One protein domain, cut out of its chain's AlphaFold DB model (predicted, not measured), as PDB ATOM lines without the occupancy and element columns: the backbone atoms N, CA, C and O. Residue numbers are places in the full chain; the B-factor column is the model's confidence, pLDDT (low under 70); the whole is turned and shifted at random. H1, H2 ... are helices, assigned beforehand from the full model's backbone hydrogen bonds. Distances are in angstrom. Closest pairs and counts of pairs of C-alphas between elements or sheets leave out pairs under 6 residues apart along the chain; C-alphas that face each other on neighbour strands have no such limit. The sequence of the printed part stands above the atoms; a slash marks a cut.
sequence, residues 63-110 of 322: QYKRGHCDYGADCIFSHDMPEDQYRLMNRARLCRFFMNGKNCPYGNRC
ATOM      1  N   GLN A  63      30.821  16.116 168.649       85.19
ATOM      2  CA  GLN A  63      31.132  17.345 169.377       85.19
ATOM      3  C   GLN A  63      31.619  17.004 170.798       85.19
ATOM      4  O   GLN A  63      32.729  17.379 171.169       85.19
ATOM      5  N   TYR A  64      30.896  16.148 171.533       86.19
ATOM      6  CA  TYR A  64      31.328  15.660 172.852       86.19
ATOM      7  C   TYR A  64      32.671  14.912 172.807       86.19
ATOM      8  O   TYR A  64      33.514  15.114 173.681       86.19
ATOM      9  N   LYS A  65      32.931  14.131 171.746       83.25
ATOM     10  CA  LYS A  65      34.244  13.512 171.467       83.25
ATOM     11  C   LYS A  65      35.389  14.525 171.319       83.25
ATOM     12  O   LYS A  65      36.532  14.172 171.596       83.25
ATOM     13  N   ARG A  66      35.104  15.773 170.927       81.81
ATOM     14  CA  ARG A  66      36.061  16.900 170.887       81.81
ATOM     15  C   ARG A  66      36.185  17.643 172.229       81.81
ATOM     16  O   ARG A  66      36.961  18.586 172.328       81.81
ATOM     17  N   GLY A  67      35.460  17.213 173.266       76.50
ATOM     18  CA  GLY A  67      35.619  17.666 174.651       76.50
ATOM     19  C   GLY A  67      34.580  18.669 175.166       76.50
ATOM     20  O   GLY A  67      34.646  19.045 176.336       76.50
ATOM     21  N   HIS A  68      33.612  19.080 174.342       86.56
ATOM     22  CA  HIS A  68      32.510  19.973 174.727       86.56
ATOM     23  C   HIS A  68      31.243  19.635 173.934       86.56
ATOM     24  O   HIS A  68      31.335  19.184 172.802       86.56
ATOM     25  N   CYS A  69      30.054  19.844 174.496       89.12
ATOM     26  CA  CYS A  69      28.799  19.694 173.757       89.12
ATOM     27  C   CYS A  69      27.743  20.648 174.312       89.12
ATOM     28  O   CYS A  69      27.298  20.501 175.451       89.12
ATOM     29  N   ASP A  70      27.323  21.601 173.486       85.44
ATOM     30  CA  ASP A  70      26.387  22.675 173.841       85.44
ATOM     31  C   ASP A  70      24.995  22.155 174.239       85.44
ATOM     32  O   ASP A  70      24.290  22.783 175.025       85.44
ATOM     33  N   TYR A  71      24.630  20.963 173.755       82.38
ATOM     34  CA  TYR A  71      23.375  20.277 174.080       82.38
ATOM     35  C   TYR A  71      23.392  19.562 175.444       82.38
ATOM     36  O   TYR A  71      22.345  19.130 175.920       82.38
ATOM     37  N   GLY A  72      24.554  19.424 176.097       76.69
ATOM     38  CA  GLY A  72      24.662  18.868 177.450       76.69
ATOM     39  C   GLY A  72      24.011  17.487 177.609       76.69
ATOM     40  O   GLY A  72      24.370  16.543 176.910       76.69
ATOM     41  N   ALA A  73      23.067  17.359 178.546       74.88
ATOM     42  CA  ALA A  73      22.309  16.124 178.778       74.88
ATOM     43  C   ALA A  73      21.126  15.925 177.805       74.88
ATOM     44  O   ALA A  73      20.606  14.816 177.701       74.88
ATOM     45  N   ASP A  74      20.731  16.973 177.074       78.75
ATOM     46  CA  ASP A  74      19.603  16.970 176.134       78.75
ATOM     47  C   ASP A  74      20.033  16.533 174.711       78.75
ATOM     48  O   ASP A  74      19.241  16.585 173.768       78.75
ATOM     49  N   CYS A  75      21.291  16.103 174.523       84.12
ATOM     50  CA  CYS A  75      21.811  15.693 173.219       84.12
ATOM     51  C   CYS A  75      21.105  14.434 172.678       84.12
ATOM     52  O   CYS A  75      20.866  13.465 173.400       84.12
ATOM     53  N   ILE A  76      20.814  14.431 171.373       83.88
ATOM     54  CA  ILE A  76      20.215  13.281 170.676       83.88
ATOM     55  C   ILE A  76      21.209  12.127 170.463       83.88
ATOM     56  O   ILE A  76      20.797  10.976 170.348       83.88
ATOM     57  N   PHE A  77      22.508  12.433 170.439       85.44
ATOM     58  CA  PHE A  77      23.596  11.477 170.239       85.44
ATOM     59  C   PHE A  77      24.138  10.950 171.572       85.44
ATOM     60  O   PHE A  77      24.036  11.602 172.611       85.44
ATOM     61  N   SER A  78      24.775   9.779 171.548       81.75
ATOM     62  CA  SER A  78      25.367   9.185 172.748       81.75
ATOM     63  C   SER A  78      26.556  10.008 173.276       81.75
ATOM     64  O   SER A  78      27.483  10.334 172.535       81.75
ATOM     65  N   HIS A  79      26.556  10.303 174.580       81.75
ATOM     66  CA  HIS A  79      27.715  10.814 175.331       81.75
ATOM     67  C   HIS A  79      28.454   9.688 176.087       81.75
ATOM     68  O   HIS A  79      29.267   9.956 176.973       81.75
ATOM     69  N   ASP A  80      28.186   8.427 175.731       69.19
ATOM     70  CA  ASP A  80      28.737   7.232 176.373       69.19
ATOM     71  C   ASP A  80      30.182   6.993 175.878       69.19
ATOM     72  O   ASP A  80      30.473   6.096 175.087       69.19
ATOM     73  N   MET A  81      31.104   7.861 176.302       61.94
ATOM     74  CA  MET A  81      32.543   7.690 176.076       61.94
ATOM     75  C   MET A  81      33.068   6.511 176.911       61.94
ATOM     76  O   MET A  81      32.629   6.352 178.053       61.94
ATOM     77  N   PRO A  82      34.024   5.707 176.404       63.03
ATOM     78  CA  PRO A  82      34.568   4.594 177.169       63.03
ATOM     79  C   PRO A  82      35.197   5.098 178.473       63.03
ATOM     80  O   PRO A  82      35.924   6.096 178.497       63.03
ATOM     81  N   GLU A  83      34.901   4.385 179.557       58.00
ATOM     82  CA  GLU A  83      35.168   4.767 180.949       58.00
ATOM     83  C   GLU A  83      36.628   5.205 181.197       58.00
ATOM     84  O   GLU A  83      36.880   6.139 181.958       58.00
ATOM     85  N   ASP A  84      37.608   4.624 180.502       58.56
ATOM     86  CA  ASP A  84      39.019   4.997 180.657       58.56
ATOM     87  C   ASP A  84      39.397   6.320 179.970       58.56
ATOM     88  O   ASP A  84      40.250   7.053 180.476       58.56
ATOM     89  N   GLN A  85      38.701   6.711 178.895       58.00
ATOM     90  CA  GLN A  85      38.814   8.061 178.326       58.00
ATOM     91  C   GLN A  85      38.126   9.094 179.230       58.00
ATOM     92  O   GLN A  85      38.669  10.178 179.444       58.00
ATOM     93  N   TYR A  86      36.989   8.740 179.843       59.41
ATOM     94  CA  TYR A  86      36.349   9.562 180.876       59.41
ATOM     95  C   TYR A  86      37.268   9.745 182.098       59.41
ATOM     96  O   TYR A  86      37.398  10.859 182.613       59.41
ATOM     97  N   ARG A  87      37.994   8.702 182.521       59.50
ATOM     98  CA  ARG A  87      39.031   8.796 183.565       59.50
ATOM     99  C   ARG A  87      40.195   9.692 183.151       59.50
ATOM    100  O   ARG A  87      40.622  10.500 183.971       59.50
ATOM    101  N   LEU A  88      40.681   9.609 181.911       62.34
ATOM    102  CA  LEU A  88      41.758  10.477 181.411       62.34
ATOM    103  C   LEU A  88      41.337  11.958 181.402       62.34
ATOM    104  O   LEU A  88      42.023  12.805 181.977       62.34
ATOM    105  N   MET A  89      40.162  12.246 180.834       59.88
ATOM    106  CA  MET A  89      39.578  13.588 180.742       59.88
ATOM    107  C   MET A  89      39.334  14.204 182.128       59.88
ATOM    108  O   MET A  89      39.661  15.366 182.372       59.88
ATOM    109  N   ASN A  90      38.821  13.415 183.079       58.31
ATOM    110  CA  ASN A  90      38.626  13.882 184.449       58.31
ATOM    111  C   ASN A  90      39.932  13.999 185.233       58.31
ATOM    112  O   ASN A  90      40.053  14.922 186.033       58.31
ATOM    113  N   ARG A  91      40.944  13.153 184.996       59.66
ATOM    114  CA  ARG A  91      42.258  13.242 185.664       59.66
ATOM    115  C   ARG A  91      42.969  14.569 185.387       59.66
ATOM    116  O   ARG A  91      43.683  15.053 186.262       59.66
ATOM    117  N   ALA A  92      42.710  15.201 184.240       65.56
ATOM    118  CA  ALA A  92      43.142  16.571 183.948       65.56
ATOM    119  C   ALA A  92      42.407  17.653 184.777       65.56
ATOM    120  O   ALA A  92      42.922  18.757 184.937       65.56
ATOM    121  N   ARG A  93      41.223  17.341 185.328       77.88
ATOM    122  CA  ARG A  93      40.365  18.247 186.119       77.88
ATOM    123  C   ARG A  93      40.284  17.890 187.614       77.88
ATOM    124  O   ARG A  93      39.658  18.636 188.365       77.88
ATOM    125  N   LEU A  94      40.903  16.794 188.068       82.50
ATOM    126  CA  LEU A  94      40.985  16.421 189.489       82.50
ATOM    127  C   LEU A  94      41.963  17.318 190.258       82.50
ATOM    128  O   LEU A  94      43.051  17.645 189.781       82.50
ATOM    129  N   CYS A  95      41.618  17.658 191.501       84.19
ATOM    130  CA  CYS A  95      42.526  18.395 192.374       84.19
ATOM    131  C   CYS A  95      43.697  17.504 192.809       84.19
ATOM    132  O   CYS A  95      43.515  16.571 193.591       84.19
ATOM    133  N   ARG A  96      44.919  17.819 192.355       83.56
ATOM    134  CA  ARG A  96      46.135  17.038 192.666       83.56
ATOM    135  C   ARG A  96      46.399  16.913 194.174       83.56
ATOM    136  O   ARG A  96      46.795  15.847 194.632       83.56
ATOM    137  N   PHE A  97      46.128  17.964 194.954       82.62
ATOM    138  CA  PHE A  97      46.266  17.934 196.418       82.62
ATOM    139  C   PHE A  97      45.304  16.923 197.062       82.62
ATOM    140  O   PHE A  97      45.733  16.089 197.857       82.62
ATOM    141  N   PHE A  98      44.032  16.949 196.650       84.00
ATOM    142  CA  PHE A  98      42.992  16.044 197.144       84.00
ATOM    143  C   PHE A  98      43.205  14.594 196.679       84.00
ATOM    144  O   PHE A  98      43.076  13.661 197.468       84.00
ATOM    145  N   MET A  99      43.608  14.398 195.419       80.12
ATOM    146  CA  MET A  99      43.956  13.089 194.845       80.12
ATOM    147  C   MET A  99      45.109  12.411 195.605       80.12
ATOM    148  O   MET A  99      45.110  11.192 195.771       80.12
ATOM    149  N   ASN A 100      46.056  13.202 196.118       75.62
ATOM    150  CA  ASN A 100      47.166  12.735 196.948       75.62
ATOM    151  C   ASN A 100      46.778  12.541 198.432       75.62
ATOM    152  O   ASN A 100      47.657  12.416 199.282       75.62
ATOM    153  N   GLY A 101      45.480  12.534 198.761       72.88
ATOM    154  CA  GLY A 101      44.964  12.289 200.111       72.88
ATOM    155  C   GLY A 101      45.142  13.448 201.096       72.88
ATOM    156  O   GLY A 101      44.907  13.260 202.285       72.88
ATOM    157  N   LYS A 102      45.554  14.638 200.634       74.69
ATOM    158  CA  LYS A 102      45.739  15.821 201.486       74.69
ATOM    159  C   LYS A 102      44.511  16.727 201.430       74.69
ATOM    160  O   LYS A 102      43.896  16.894 200.375       74.69
ATOM    161  N   ASN A 103      44.186  17.381 202.543       82.25
ATOM    162  CA  ASN A 103      43.178  18.438 202.557       82.25
ATOM    163  C   ASN A 103      43.582  19.549 201.573       82.25
ATOM    164  O   ASN A 103      44.656  20.139 201.680       82.25
ATOM    165  N   CYS A 104      42.719  19.829 200.598       88.31
ATOM    166  CA  CYS A 104      42.934  20.915 199.650       88.31
ATOM    167  C   CYS A 104      42.790  22.269 200.374       88.31
ATOM    168  O   CYS A 104      41.737  22.492 200.979       88.31
ATOM    169  N   PRO A 105      43.767  23.196 200.293       84.75
ATOM    170  CA  PRO A 105      43.716  24.472 201.023       84.75
ATOM    171  C   PRO A 105      42.566  25.384 200.563       84.75
ATOM    172  O   PRO A 105      42.096  26.234 201.315       84.75
ATOM    173  N   TYR A 106      42.056  25.175 199.348       82.50
ATOM    174  CA  TYR A 106      40.886  25.882 198.822       82.50
ATOM    175  C   TYR A 106      39.550  25.297 199.316       82.50
ATOM    176  O   TYR A 106      38.503  25.921 199.131       82.50
ATOM    177  N   GLY A 107      39.561  24.109 199.935       81.62
ATOM    178  CA  GLY A 107      38.364  23.398 200.387       81.62
ATOM    179  C   GLY A 107      37.312  23.279 199.281       81.62
ATOM    180  O   GLY A 107      37.634  23.027 198.121       81.62
ATOM    181  N   ASN A 108      36.051  23.544 199.624       79.06
ATOM    182  CA  ASN A 108      34.924  23.513 198.683       79.06
ATOM    183  C   ASN A 108      34.904  24.694 197.683       79.06
ATOM    184  O   ASN A 108      33.968  24.806 196.900       79.06
ATOM    185  N   ARG A 109      35.918  25.576 197.699       78.69
ATOM    186  CA  ARG A 109      36.142  26.620 196.679       78.69
ATOM    187  C   ARG A 109      37.210  26.222 195.652       78.69
ATOM    188  O   ARG A 109      37.606  27.054 194.840       78.69
ATOM    189  N   CYS A 110      37.718  24.988 195.685       84.56
ATOM    190  CA  CYS A 110      38.639  24.520 194.654       84.56
ATOM    191  C   CYS A 110      37.925  24.437 193.295       84.56
ATOM    192  O   CYS A 110      36.859  23.840 193.188       84.56
TER     193      CYS A 110
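This is residues 63 to 110 of the 322 residues of a protein of Coffea arabica (UniProt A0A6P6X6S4). This is a chain with little regular structure: two looped lobes, residues 63 to 79 and residues 94 to 110 with H2, sit at opposite ends of a thin connection that holds H1. The printed part has 48 residues with two named helices, H1 then H2, and no named strand; the class is all helix, with 13 residues in named elements. It is only just loose, close to extended, with a radius of gyration of the C-alphas of 14.3 A, and elongated, spanning 40 by 22 by 13 A.

Start at C-alpha 63, (31.132, 17.345, 169.377); residues 63 to 82 hold no named element. Find C-alpha 83 at (35.168, 4.767, 180.949), where H1, residues 83 to 91, begins its 12.0 A. H2, residues 96 to 99, ends at C-alpha 99, (43.956, 13.089, 194.845).

H1 and H2 are apart, joined by a tight link of 4 residues. In H1 every O i to N i+4 pair is within hydrogen-bond range; H2 is too short for such a pair.

The C-alphas farthest apart, Ile 76 and Lys 102, are 40.1 A apart. The printed part has no cut. Look for low confidence at residues 80 to 92, with pLDDT under 70.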